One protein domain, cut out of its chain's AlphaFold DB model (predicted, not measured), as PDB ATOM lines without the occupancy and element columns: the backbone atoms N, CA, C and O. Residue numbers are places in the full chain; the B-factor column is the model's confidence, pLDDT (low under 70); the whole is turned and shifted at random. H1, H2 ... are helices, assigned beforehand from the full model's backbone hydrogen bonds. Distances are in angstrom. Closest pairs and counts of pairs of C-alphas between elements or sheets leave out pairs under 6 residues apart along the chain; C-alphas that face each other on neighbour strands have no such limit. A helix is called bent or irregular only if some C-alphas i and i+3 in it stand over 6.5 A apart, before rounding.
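Overview. This is residues 9 to 102 of the 109 residues of an uncharacterized protein of Puniceicoccales bacterium CK1056 (UniProt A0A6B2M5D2). Three long helices lie in one flat layer and make an open zigzag: H2 and H3 run side by side as a long helical hairpin, and bent H1 folds away from H2 like the open arm of a V, with the V's corner at the link from H1 to H2. Residues 9 to 22 of H1 stand free and stick out from the rest. The printed part has 94 residues with three named helices, in the order H1, H2, H3, and no named strand; the class is all helix. The whole is loose, with a radius of gyration of the C-alphas of 17.1 A, and spans 45 by 40 by 10 A along its three main axes.

Along the chain. Start with the longest helix, H3, residues 74 to 102: find C-alpha 74 at (153.641, 232.342, 206.852), and from there the helix runs 41.1 A to C-alpha 102 at (164.474, 261.753, 233.368). Before it in the chain look for H2, residues 40 to 64, which is 35.4 A from first to last C-alpha. H1, residues 9 to 35, begins at C-alpha 9 at (181.155, 212.850, 222.882). By its hydrogen bonds H1 was assigned as one helix, but it is bent: C-alphas 25 and 28 are 6.6 A apart. Read it as two arms, H1a, residues 9 to 25 and 24.2 A long, and H1b, residues 28 to 35 and 10.6 A long; residues 26 and 27 belong to neither.

Arrangement. Look first at H3 and H2, a helical hairpin whose lines stand at a shallow tilt of 5 degrees, opposite ways. They touch with residues 90 to 97 of H3 and residues 40 to 48 of H2 alone, and their closest C-alphas are those of Tyr 48 and Ala 90, 6.2 A apart. From H2 go on to H1b, which touches residues 41 to 46 of H2 alone; the closest C-alphas are those of Ile 31 and Thr 42, 5.9 A apart. H1b and H2 are also a helical hairpin, at a steep tilt of 43 degrees, opposite ways. H1a stands to H1b at a shallow tilt of 33 degrees, only just short of steep. H1a is apart from H2 and from H3, and H1b is apart from H3. In the backbones of H1a, H1b and H3 every O i to N i+4 pair is within hydrogen-bond range; in H2 it is 19 of 21.

Size, cuts and confidence. The two C-alphas farthest apart are those of Ser 9 and Asn 102, 52.7 A. Without residues 9 to 22 the body has 80 residues and spans 45 by 31 by 10 A. The printed part has no cut. The link from H1 to H2 is tight, with 4 residues, and the link from H2 to H3 is short, with 9. The mean pLDDT of the printed part is 95.3, and no printed residue is under 70.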
ATOM      1  N   SER A   9     182.461 212.177 222.814       84.19
ATOM      2  CA  SER A   9     181.155 212.850 222.882       84.19
ATOM      3  C   SER A   9     180.775 213.221 224.314       84.19
ATOM      4  O   SER A   9     180.212 214.289 224.538       84.19
ATOM      5  N   LEU A  10     181.084 212.346 225.273       87.56
ATOM      6  CA  LEU A  10     180.876 212.589 226.700       87.56
ATOM      7  C   LEU A  10     181.756 213.744 227.192       87.56
ATOM      8  O   LEU A  10     181.250 214.672 227.812       87.56
ATOM      9  N   ALA A  11     183.046 213.737 226.845       90.38
ATOM     10  CA  ALA A  11     183.973 214.811 227.187       90.38
ATOM     11  C   ALA A  11     183.545 216.159 226.583       90.38
ATOM     12  O   ALA A  11     183.498 217.159 227.296       90.38
ATOM     13  N   THR A  12     183.168 216.193 225.301       88.94
ATOM     14  CA  THR A  12     182.671 217.415 224.648       88.94
ATOM     15  C   THR A  12     181.406 217.943 225.324       88.94
ATOM     16  O   THR A  12     181.312 219.142 225.577       88.94
ATOM     17  N   GLY A  13     180.457 217.064 225.664       89.19
ATOM     18  CA  GLY A  13     179.245 217.444 226.390       89.19
ATOM     19  C   GLY A  13     179.552 218.052 227.759       89.19
ATOM     20  O   GLY A  13     179.054 219.130 228.078       89.19
ATOM     21  N   SER A  14     180.430 217.418 228.537       90.88
ATOM     22  CA  SER A  14     180.844 217.921 229.852       90.88
ATOM     23  C   SER A  14     181.552 219.275 229.770       90.88
ATOM     24  O   SER A  14     181.274 220.156 230.580       90.88
ATOM     25  N   VAL A  15     182.427 219.474 228.778       93.06
ATOM     26  CA  VAL A  15     183.105 220.763 228.556       93.06
ATOM     27  C   VAL A  15     182.097 221.852 228.201       93.06
ATOM     28  O   VAL A  15     182.143 222.932 228.785       93.06
ATOM     29  N   LEU A  16     181.153 221.573 227.299       91.50
ATOM     30  CA  LEU A  16     180.100 222.526 226.941       91.50
ATOM     31  C   LEU A  16     179.258 222.924 228.156       91.50
ATOM     32  O   LEU A  16     179.003 224.108 228.357       91.50
ATOM     33  N   ILE A  17     178.872 221.957 228.992       93.12
ATOM     34  CA  ILE A  17     178.125 222.224 230.226       93.12
ATOM     35  C   ILE A  17     178.945 223.106 231.171       93.12
ATOM     36  O   ILE A  17     178.426 224.098 231.673       93.12
ATOM     37  N   ALA A  18     180.223 222.789 231.391       95.00
ATOM     38  CA  ALA A  18     181.087 223.581 232.263       95.00
ATOM     39  C   ALA A  18     181.238 225.029 231.764       95.00
ATOM     40  O   ALA A  18     181.136 225.963 232.557       95.00
ATOM     41  N   VAL A  19     181.413 225.223 230.453       93.56
ATOM     42  CA  VAL A  19     181.478 226.554 229.831       93.56
ATOM     43  C   VAL A  19     180.162 227.310 230.009       93.56
ATOM     44  O   VAL A  19     180.182 228.477 230.396       93.56
ATOM     45  N   LEU A  20     179.017 226.656 229.784       91.94
ATOM     46  CA  LEU A  20     177.700 227.273 229.962       91.94
ATOM     47  C   LEU A  20     177.457 227.681 231.416       91.94
ATOM     48  O   LEU A  20     177.012 228.798 231.665       91.94
ATOM     49  N   LEU A  21     177.785 226.818 232.379       94.00
ATOM     50  CA  LEU A  21     177.683 227.138 233.803       94.00
ATOM     51  C   LEU A  21     178.607 228.298 234.185       94.00
ATOM     52  O   LEU A  21     178.184 229.209 234.894       94.00
ATOM     53  N   GLY A  22     179.839 228.302 233.667       94.75
ATOM     54  CA  GLY A  22     180.774 229.410 233.830       94.75
ATOM     55  C   GLY A  22     180.203 230.722 233.290       94.75
ATOM     56  O   GLY A  22     180.223 231.729 233.994       94.75
ATOM     57  N   ALA A  23     179.623 230.713 232.089       91.44
ATOM     58  CA  ALA A  23     178.986 231.886 231.492       91.44
ATOM     59  C   ALA A  23     177.770 232.366 232.305       91.44
ATOM     60  O   ALA A  23     177.686 233.548 232.629       91.44
ATOM     61  N   ILE A  24     176.873 231.456 232.706       92.56
ATOM     62  CA  ILE A  24     175.699 231.759 233.549       92.56
ATOM     63  C   ILE A  24     176.128 232.386 234.882       92.56
ATOM     64  O   ILE A  24     175.467 233.292 235.383       92.56
ATOM     65  N   TYR A  25     177.232 231.918 235.463       94.19
ATOM     66  CA  TYR A  25     177.741 232.423 236.734       94.19
ATOM     67  C   TYR A  25     178.454 233.777 236.600       94.19
ATOM     68  O   TYR A  25     178.295 234.653 237.454       94.19
ATOM     69  N   THR A  26     179.273 233.946 235.563       95.25
ATOM     70  CA  THR A  26     180.142 235.123 235.398       95.25
ATOM     71  C   THR A  26     179.416 236.311 234.789       95.25
ATOM     72  O   THR A  26     179.641 237.432 235.232       95.25
ATOM     73  N   TYR A  27     178.504 236.087 233.842       94.00
ATOM     74  CA  TYR A  27     177.829 237.161 233.117       94.00
ATOM     75  C   TYR A  27     177.062 238.140 234.032       94.00
ATOM     76  O   TYR A  27     177.305 239.342 233.927       94.00
ATOM     77  N   PRO A  28     176.222 237.692 234.990       93.88
ATOM     78  CA  PRO A  28     175.524 238.615 235.886       93.88
ATOM     79  C   PRO A  28     176.491 239.395 236.781       93.88
ATOM     80  O   PRO A  28     176.295 240.581 237.014       93.88
ATOM     81  N   ARG A  29     177.559 238.739 237.254       95.25
ATOM     82  CA  ARG A  29     178.575 239.362 238.115       95.25
ATOM     83  C   ARG A  29     179.364 240.428 237.385       95.25
ATOM     84  O   ARG A  29     179.649 241.461 237.972       95.25
ATOM     85  N   TRP A  30     179.698 240.175 236.124       96.62
ATOM     86  CA  TRP A  30     180.374 241.155 235.293       96.62
ATOM     87  C   TRP A  30     179.504 242.404 235.114       96.62
ATOM     88  O   TRP A  30     179.961 243.498 235.411       96.62
ATOM     89  N   ILE A  31     178.224 242.253 234.760       97.00
ATOM     90  CA  ILE A  31     177.320 243.408 234.614       97.00
ATOM     91  C   ILE A  31     177.174 244.174 235.935       97.00
ATOM     92  O   ILE A  31     177.232 245.402 235.942       97.00
ATOM     93  N   ILE A  32     176.998 243.459 237.050       96.75
ATOM     94  CA  ILE A  32     176.903 244.071 238.380       96.75
ATOM     95  C   ILE A  32     178.183 244.839 238.728       96.75
ATOM     96  O   ILE A  32     178.086 245.931 239.278       96.75
ATOM     97  N   ALA A  33     179.361 244.299 238.405       96.94
ATOM     98  CA  ALA A  33     180.633 244.960 238.675       96.94
ATOM     99  C   ALA A  33     180.759 246.299 237.931       96.94
ATOM    100  O   ALA A  33     181.229 247.264 238.527       96.94
ATOM    101  N   GLU A  34     180.275 246.380 236.685       96.44
ATOM    102  CA  GLU A  34     180.431 247.604 235.886       96.44
ATOM    103  C   GLU A  34     179.327 248.641 236.101       96.44
ATOM    104  O   GLU A  34     179.574 249.839 235.967       96.44
ATOM    105  N   LEU A  35     178.100 248.212 236.403       96.00
ATOM    106  CA  LEU A  35     176.933 249.104 236.471       96.00
ATOM    107  C   LEU A  35     176.354 249.257 237.879       96.00
ATOM    108  O   LEU A  35     175.577 250.181 238.115       96.00
ATOM    109  N   GLY A  36     176.721 248.381 238.811       96.25
ATOM    110  CA  GLY A  36     176.177 248.327 240.164       96.25
ATOM    111  C   GLY A  36     174.855 247.561 240.267       96.25
ATOM    112  O   GLY A  36     174.085 247.435 239.314       96.25
ATOM    113  N   GLU A  37     174.567 247.047 241.464       92.69
ATOM    114  CA  GLU A  37     173.378 246.224 241.741       92.69
ATOM    115  C   GLU A  37     172.059 247.001 241.627       92.69
ATOM    116  O   GLU A  37     171.040 246.440 241.233       92.69
ATOM    117  N   SER A  38     172.075 248.297 241.951       93.00
ATOM    118  CA  SER A  38     170.889 249.161 241.948       93.00
ATOM    119  C   SER A  38     170.588 249.796 240.589       93.00
ATOM    120  O   SER A  38     169.554 250.447 240.432       93.00
ATOM    121  N   SER A  39     171.473 249.633 239.602       95.19
ATOM    122  CA  SER A  39     171.271 250.229 238.288       95.19
ATOM    123  C   SER A  39     170.171 249.485 237.520       95.19
ATOM    124  O   SER A  39     170.280 248.274 237.315       95.19
ATOM    125  N   PRO A  40     169.137 250.180 237.007       95.75
ATOM    126  CA  PRO A  40     168.105 249.542 236.185       95.75
ATOM    127  C   PRO A  40     168.684 248.939 234.894       95.75
ATOM    128  O   PRO A  40     168.140 247.979 234.344       95.75
ATOM    129  N   TRP A  41     169.830 249.454 234.435       96.94
ATOM    130  CA  TRP A  41     170.551 248.927 233.279       96.94
ATOM    131  C   TRP A  41     171.172 247.551 233.540       96.94
ATOM    132  O   TRP A  41     171.298 246.764 232.603       96.94
ATOM    133  N   THR A  42     171.488 247.221 234.796       96.88
ATOM    134  CA  THR A  42     171.976 245.893 235.193       96.88
ATOM    135  C   THR A  42     170.910 244.833 234.943       96.88
ATOM    136  O   THR A  42     171.155 243.851 234.240       96.88
ATOM    137  N   SER A  43     169.692 245.060 235.444       94.88
ATOM    138  CA  SER A  43     168.554 244.166 235.201       94.88
ATOM    139  C   SER A  43     168.198 244.093 233.715       94.88
ATOM    140  O   SER A  43     167.944 243.004 233.200       94.88
ATOM    141  N   TYR A  44     168.245 245.223 233.005       97.69
ATOM    142  CA  TYR A  44     167.989 245.282 231.566       97.69
ATOM    143  C   TYR A  44     168.975 244.431 230.751       97.69
ATOM    144  O   TYR A  44     168.558 243.605 229.939       97.69
ATOM    145  N   LEU A  45     170.283 244.594 230.974       97.06
ATOM    146  CA  LEU A  45     171.321 243.848 230.255       97.06
ATOM    147  C   LEU A  45     171.358 242.374 230.650       97.06
ATOM    148  O   LEU A  45     171.699 241.523 229.824       97.06
ATOM    149  N   TYR A  46     170.961 242.045 231.876       94.62
ATOM    150  CA  TYR A  46     170.716 240.659 232.234       94.62
ATOM    151  C   TYR A  46     169.550 240.086 231.421       94.62
ATOM    152  O   TYR A  46     169.723 239.102 230.707       94.62
ATOM    153  N   GLN A  47     168.384 240.729 231.449       95.50
ATOM    154  CA  GLN A  47     167.180 240.201 230.816       95.50
ATOM    155  C   GLN A  47     167.272 240.152 229.285       95.50
ATOM    156  O   GLN A  47     167.026 239.103 228.695       95.50
ATOM    157  N   TYR A  48     167.631 241.257 228.629       97.25
ATOM    158  CA  TYR A  48     167.673 241.326 227.165       97.25
ATOM    159  C   TYR A  48     169.037 240.959 226.594       97.25
ATOM    160  O   TYR A  48     169.089 240.357 225.529       97.25
ATOM    161  N   GLY A  49     170.143 241.244 227.283       94.69
ATOM    162  CA  GLY A  49     171.469 240.827 226.813       94.69
ATOM    163  C   GLY A  49     171.656 239.312 226.923       94.69
ATOM    164  O   GLY A  49     171.920 238.648 225.920       94.69
ATOM    165  N   PHE A  50     171.424 238.732 228.107       94.81
ATOM    166  CA  PHE A  50     171.496 237.276 228.269       94.81
ATOM    167  C   PHE A  50     170.360 236.578 227.522       94.81
ATOM    168  O   PHE A  50     170.580 235.579 226.838       94.81
ATOM    169  N   GLY A  51     169.148 237.135 227.599       95.06
ATOM    170  CA  GLY A  51     167.983 236.616 226.890       95.06
ATOM    171  C   GLY A  51     168.169 236.568 225.374       95.06
ATOM    172  O   GLY A  51     167.705 235.615 224.753       95.06
ATOM    173  N   LEU A  52     168.905 237.517 224.774       96.50
ATOM    174  CA  LEU A  52     169.224 237.498 223.343       96.50
ATOM    175  C   LEU A  52     169.990 236.230 222.951       96.50
ATOM    176  O   LEU A  52     169.704 235.649 221.908       96.50
ATOM    177  N   ILE A  53     170.920 235.763 223.787       94.75
ATOM    178  CA  ILE A  53     171.687 234.540 223.513       94.75
ATOM    179  C   ILE A  53     170.735 233.345 223.415       94.75
ATOM    180  O   ILE A  53     170.757 232.613 222.426       94.75
ATOM    181  N   PHE A  54     169.852 233.169 224.401       93.88
ATOM    182  CA  PHE A  54     168.876 232.073 224.398       93.88
ATOM    183  C   PHE A  54     167.860 232.201 223.268       93.88
ATOM    184  O   PHE A  54     167.517 231.202 222.636       93.88
ATOM    185  N   PHE A  55     167.411 233.423 222.980       97.56
ATOM    186  CA  PHE A  55     166.535 233.701 221.853       97.56
ATOM    187  C   PHE A  55     167.186 233.256 220.538       97.56
ATOM    188  O   PHE A  55     166.594 232.467 219.806       97.56
ATOM    189  N   LEU A  56     168.432 233.660 220.273       97.69
ATOM    190  CA  LEU A  56     169.166 233.279 219.065       97.69
ATOM    191  C   LEU A  56     169.438 231.773 218.986       97.69
ATOM    192  O   LEU A  56     169.331 231.200 217.903       97.69
ATOM    193  N   VAL A  57     169.733 231.111 220.109       96.25
ATOM    194  CA  VAL A  57     169.835 229.641 220.157       96.25
ATOM    195  C   VAL A  57     168.502 228.997 219.772       96.25
ATOM    196  O   VAL A  57     168.482 228.076 218.958       96.25
ATOM    197  N   GLY A  58     167.383 229.504 220.292       97.25
ATOM    198  CA  GLY A  58     166.042 229.062 219.910       97.25
ATOM    199  C   GLY A  58     165.780 229.239 218.414       97.25
ATOM    200  O   GLY A  58     165.366 228.287 217.752       97.25
ATOM    201  N   ILE A  59     166.106 230.415 217.862       98.12
ATOM    202  CA  ILE A  59     166.017 230.688 216.421       98.12
ATOM    203  C   ILE A  59     166.867 229.691 215.622       98.12
ATOM    204  O   ILE A  59     166.386 229.089 214.663       98.12
ATOM    205  N   TYR A  60     168.115 229.462 216.030       97.69
ATOM    206  CA  TYR A  60     168.990 228.498 215.372       97.69
ATOM    207  C   TYR A  60     168.378 227.091 215.360       97.69
ATOM    208  O   TYR A  60     168.362 226.437 214.317       97.69
ATOM    209  N   VAL A  61     167.823 226.633 216.485       97.50
ATOM    210  CA  VAL A  61     167.204 225.304 216.598       97.50
ATOM    211  C   VAL A  61     165.973 225.168 215.699       97.50
ATOM    212  O   VAL A  61     165.865 224.169 214.983       97.50
ATOM    213  N   ILE A  62     165.052 226.141 215.682       97.44
ATOM    214  CA  ILE A  62     163.837 226.052 214.845       97.44
ATOM    215  C   ILE A  62     164.158 226.097 213.346       97.44
ATOM    216  O   ILE A  62     163.490 225.431 212.558       97.44
ATOM    217  N   LEU A  63     165.206 226.829 212.953       97.44
ATOM    218  CA  LEU A  63     165.674 226.872 211.568       97.44
ATOM    219  C   LEU A  63     166.374 225.563 211.193       97.44
ATOM    220  O   LEU A  63     166.087 224.972 210.154       97.44
ATOM    221  N   LYS A  64     167.269 225.069 212.058       97.06
ATOM    222  CA  LYS A  64     168.053 223.858 211.792       97.06
ATOM    223  C   LYS A  64     167.200 222.594 211.763       97.06
ATOM    224  O   LYS A  64     167.500 221.683 210.997       97.06
ATOM    225  N   SER A  65     166.158 222.533 212.589       97.00
ATOM    226  CA  SER A  65     165.215 221.409 212.629       97.00
ATOM    227  C   SER A  65     164.192 221.423 211.488       97.00
ATOM    228  O   SER A  65     163.468 220.444 211.323       97.00
ATOM    229  N   GLY A  66     164.107 222.506 210.707       94.88
ATOM    230  CA  GLY A  66     163.082 222.673 209.672       94.88
ATOM    231  C   GLY A  66     161.681 222.966 210.219       94.88
ATOM    232  O   GLY A  66     160.719 222.951 209.449       94.88
ATOM    233  N   ALA A  67     161.558 223.248 211.524       94.75
ATOM    234  CA  ALA A  67     160.306 223.666 212.155       94.75
ATOM    235  C   ALA A  67     159.834 225.041 211.648       94.75
ATOM    236  O   ALA A  67     158.635 225.304 211.599       94.75
ATOM    237  N   CYS A  68     160.775 225.901 211.244       96.00
ATOM    238  CA  CYS A  68     160.517 227.158 210.550       96.00
ATOM    239  C   CYS A  68     161.276 227.163 209.218       96.00
ATOM    240  O   CYS A  68     162.504 227.054 209.207       96.00
ATOM    241  N   GLN A  69     160.561 227.287 208.095       96.00
ATOM    242  CA  GLN A  69     161.163 227.299 206.760       96.00
ATOM    243  C   GLN A  69     161.107 228.696 206.147       96.00
ATOM    244  O   GLN A  69     160.045 229.205 205.780       96.00
ATOM    245  N   VAL A  70     162.273 229.323 206.005       93.62
ATOM    246  CA  VAL A  70     162.392 230.627 205.345       93.62
ATOM    247  C   VAL A  70     161.969 230.501 203.877       93.62
ATOM    248  O   VAL A  70     162.337 229.547 203.199       93.62
ATOM    249  N   GLY A  71     161.159 231.442 203.390       92.12
ATOM    250  CA  GLY A  71     160.549 231.403 202.059       92.12
ATOM    251  C   GLY A  71     159.140 230.806 202.048       92.12
ATOM    252  O   GLY A  71     158.366 231.091 201.136       92.12
ATOM    253  N   ARG A  72     158.734 230.074 203.096       92.25
ATOM    254  CA  ARG A  72     157.369 229.543 203.237       92.25
ATOM    255  C   ARG A  72     156.414 230.587 203.817       92.25
ATOM    256  O   ARG A  72     155.788 230.332 204.839       92.25
ATOM    257  N   GLY A  73     156.329 231.764 203.184       94.50
ATOM    258  CA  GLY A  73     155.394 232.872 203.459       94.50
ATOM    259  C   GLY A  73     155.048 233.100 204.937       94.50
ATOM    260  O   GLY A  73     155.652 233.933 205.609       94.50
ATOM    261  N   ARG A  74     154.078 232.333 205.450       94.94
ATOM    262  CA  ARG A  74     153.641 232.342 206.852       94.94
ATOM    263  C   ARG A  74     154.760 232.059 207.861       94.94
ATOM    264  O   ARG A  74     154.803 232.723 208.889       94.94
ATOM    265  N   ASP A  75     155.672 231.131 207.585       96.06
ATOM    266  CA  ASP A  75     156.796 230.830 208.487       96.06
ATOM    267  C   ASP A  75     157.762 232.018 208.578       96.06
ATOM    268  O   ASP A  75     158.182 232.398 209.667       96.06
ATOM    269  N   SER A  76     158.067 232.648 207.439       95.88
ATOM    270  CA  SER A  76     158.902 233.853 207.385       95.88
ATOM    271  C   SER A  76     158.246 235.047 208.067       95.88
ATOM    272  O   SER A  76     158.937 235.809 208.739       95.88
ATOM    273  N   PHE A  77     156.924 235.186 207.944       97.50
ATOM    274  CA  PHE A  77     156.172 236.202 208.671       97.50
ATOM    275  C   PHE A  77     156.324 236.021 210.186       97.50
ATOM    276  O   PHE A  77     156.743 236.952 210.869       97.50
ATOM    277  N   TRP A  78     156.065 234.819 210.710       97.25
ATOM    278  CA  TRP A  78     156.188 234.554 212.147       97.25
ATOM    279  C   TRP A  78     157.625 234.660 212.654       97.25
ATOM    280  O   TRP A  78     157.843 235.167 213.752       97.25
ATOM    281  N   LEU A  79     158.611 234.256 211.849       97.44
ATOM    282  CA  LEU A  79     160.018 234.480 212.166       97.44
ATOM    283  C   LEU A  79     160.319 235.978 212.307       97.44
ATOM    284  O   LEU A  79     160.942 236.387 213.282       97.44
ATOM    285  N   GLY A  80     159.820 236.803 211.382       97.50
ATOM    286  CA  GLY A  80     159.908 238.259 211.475       97.50
ATOM    287  C   GLY A  80     159.244 238.803 212.741       97.50
ATOM    288  O   GLY A  80     159.854 239.595 213.455       97.50
ATOM    289  N   VAL A  81     158.040 238.324 213.072       98.00
ATOM    290  CA  VAL A  81     157.321 238.705 214.301       98.00
ATOM    291  C   VAL A  81     158.127 238.376 215.559       98.00
ATOM    292  O   VAL A  81     158.137 239.186 216.480       98.00
ATOM    293  N   LEU A  82     158.843 237.248 215.611       97.81
ATOM    294  CA  LEU A  82     159.699 236.909 216.756       97.81
ATOM    295  C   LEU A  82     160.826 237.932 216.950       97.81
ATOM    296  O   LEU A  82     161.030 238.412 218.065       97.81
ATOM    297  N   PHE A  83     161.532 238.293 215.877       98.19
ATOM    298  CA  PHE A  83     162.600 239.295 215.944       98.19
ATOM    299  C   PHE A  83     162.063 240.683 216.292       98.19
ATOM    300  O   PHE A  83     162.599 241.349 217.177       98.19
ATOM    301  N   VAL A  84     160.980 241.102 215.633       98.44
ATOM    302  CA  VAL A  84     160.330 242.388 215.904       98.44
ATOM    303  C   VAL A  84     159.822 242.437 217.339       98.44
ATOM    304  O   VAL A  84     160.041 243.435 218.012       98.44
ATOM    305  N   GLY A  85     159.210 241.363 217.841       98.12
ATOM    306  CA  GLY A  85     158.736 241.271 219.218       98.12
ATOM    307  C   GLY A  85     159.870 241.426 220.228       98.12
ATOM    308  O   GLY A  85     159.760 242.234 221.148       98.12
ATOM    309  N   PHE A  86     160.988 240.722 220.029       98.25
ATOM    310  CA  PHE A  86     162.160 240.858 220.896       98.25
ATOM    311  C   PHE A  86     162.687 242.302 220.919       98.25
ATOM    312  O   PHE A  86     162.850 242.884 221.992       98.25
ATOM    313  N   ILE A  87     162.900 242.898 219.740       98.31
ATOM    314  CA  ILE A  87     163.399 244.275 219.606       98.31
ATOM    315  C   ILE A  87     162.409 245.273 220.209       98.31
ATOM    316  O   ILE A  87     162.825 246.197 220.907       98.31
ATOM    317  N   PHE A  88     161.111 245.083 219.973       98.31
ATOM    318  CA  PHE A  88     160.054 245.928 220.510       98.31
ATOM    319  C   PHE A  88     160.085 245.938 222.037       98.31
ATOM    320  O   PHE A  88     160.167 247.012 222.626       98.31
ATOM    321  N   PHE A  89     160.087 244.768 222.685       97.88
ATOM    322  CA  PHE A  89     160.113 244.699 224.146       97.88
ATOM    323  C   PHE A  89     161.414 245.246 224.735       97.88
ATOM    324  O   PHE A  89     161.354 245.965 225.730       97.88
ATOM    325  N   ALA A  90     162.570 244.957 224.127       98.31
ATOM    326  CA  ALA A  90     163.849 245.514 224.565       98.31
ATOM    327  C   ALA A  90     163.845 247.050 224.470       98.31
ATOM    328  O   ALA A  90     164.132 247.748 225.438       98.31
ATOM    329  N   THR A  91     163.421 247.589 223.327       98.44
ATOM    330  CA  THR A  91     163.373 249.039 223.099       98.44
ATOM    331  C   THR A  91     162.373 249.716 224.030       98.44
ATOM    332  O   THR A  91     162.716 250.699 224.678       98.44
ATOM    333  N   ALA A  92     161.155 249.184 224.146       98.44
ATOM    334  CA  ALA A  92     160.127 249.738 225.021       98.44
ATOM    335  C   ALA A  92     160.590 249.775 226.487       98.44
ATOM    336  O   ALA A  92     160.394 250.781 227.166       98.44
ATOM    337  N   HIS A  93     161.261 248.721 226.960       98.12
ATOM    338  CA  HIS A  93     161.801 248.680 228.315       98.12
ATOM    339  C   HIS A  93     162.939 249.697 228.498       98.12
ATOM    340  O   HIS A  93     162.928 250.449 229.469       98.12
ATOM    341  N   ALA A  94     163.878 249.799 227.551       98.00
ATOM    342  CA  ALA A  94     164.941 250.805 227.602       98.00
ATOM    343  C   ALA A  94     164.380 252.237 227.627       98.00
ATOM    344  O   ALA A  94     164.812 253.061 228.433       98.00
ATOM    345  N   LEU A  95     163.372 252.522 226.794       97.81
ATOM    346  CA  LEU A  95     162.669 253.806 226.799       97.81
ATOM    347  C   LEU A  95     162.003 254.075 228.149       97.81
ATOM    348  O   LEU A  95     162.055 255.203 228.629       97.81
ATOM    349  N   TRP A  96     161.429 253.054 228.790       96.19
ATOM    350  CA  TRP A  96     160.830 253.192 230.116       96.19
ATOM    351  C   TRP A  96     161.864 253.479 231.209       96.19
ATOM    352  O   TRP A  96     161.612 254.302 232.085       96.19
ATOM    353  N   ILE A  97     163.047 252.858 231.142       96.19
ATOM    354  CA  ILE A  97     164.165 253.172 232.046       96.19
ATOM    355  C   ILE A  97     164.560 254.638 231.884       96.19
ATOM    356  O   ILE A  97     164.632 255.369 232.867       96.19
ATOM    357  N   VAL A  98     164.762 255.090 230.645       96.19
ATOM    358  CA  VAL A  98     165.114 256.486 230.360       96.19
ATOM    359  C   VAL A  98     164.016 257.435 230.839       96.19
ATOM    360  O   VAL A  98     164.322 258.424 231.499       96.19
ATOM    361  N   ALA A  99     162.749 257.127 230.571       94.81
ATOM    362  CA  ALA A  99     161.615 257.915 231.039       94.81
ATOM    363  C   ALA A  99     161.594 258.012 232.571       94.81
ATOM    364  O   ALA A  99     161.501 259.108 233.108       94.81
ATOM    365  N   SER A 100     161.770 256.894 233.275       92.75
ATOM    366  CA  SER A 100     161.813 256.851 234.742       92.75
ATOM    367  C   SER A 100     162.958 257.685 235.329       92.75
ATOM    368  O   SER A 100     162.787 258.355 236.342       92.75
ATOM    369  N   LEU A 101     164.123 257.686 234.675       91.88
ATOM    370  CA  LEU A 101     165.297 258.429 235.142       91.88
ATOM    371  C   LEU A 101     165.228 259.937 234.855       91.88
ATOM    372  O   LEU A 101     165.922 260.701 235.520       91.88
ATOM    373  N   ASN A 102     164.445 260.369 233.862       91.00
ATOM    374  CA  ASN A 102     164.474 261.753 233.368       91.00
ATOM    375  C   ASN A 102     163.154 262.512 233.538       91.00
ATOM    376  O   ASN A 102     163.156 263.741 233.494       91.00
TER     377      ASN A 102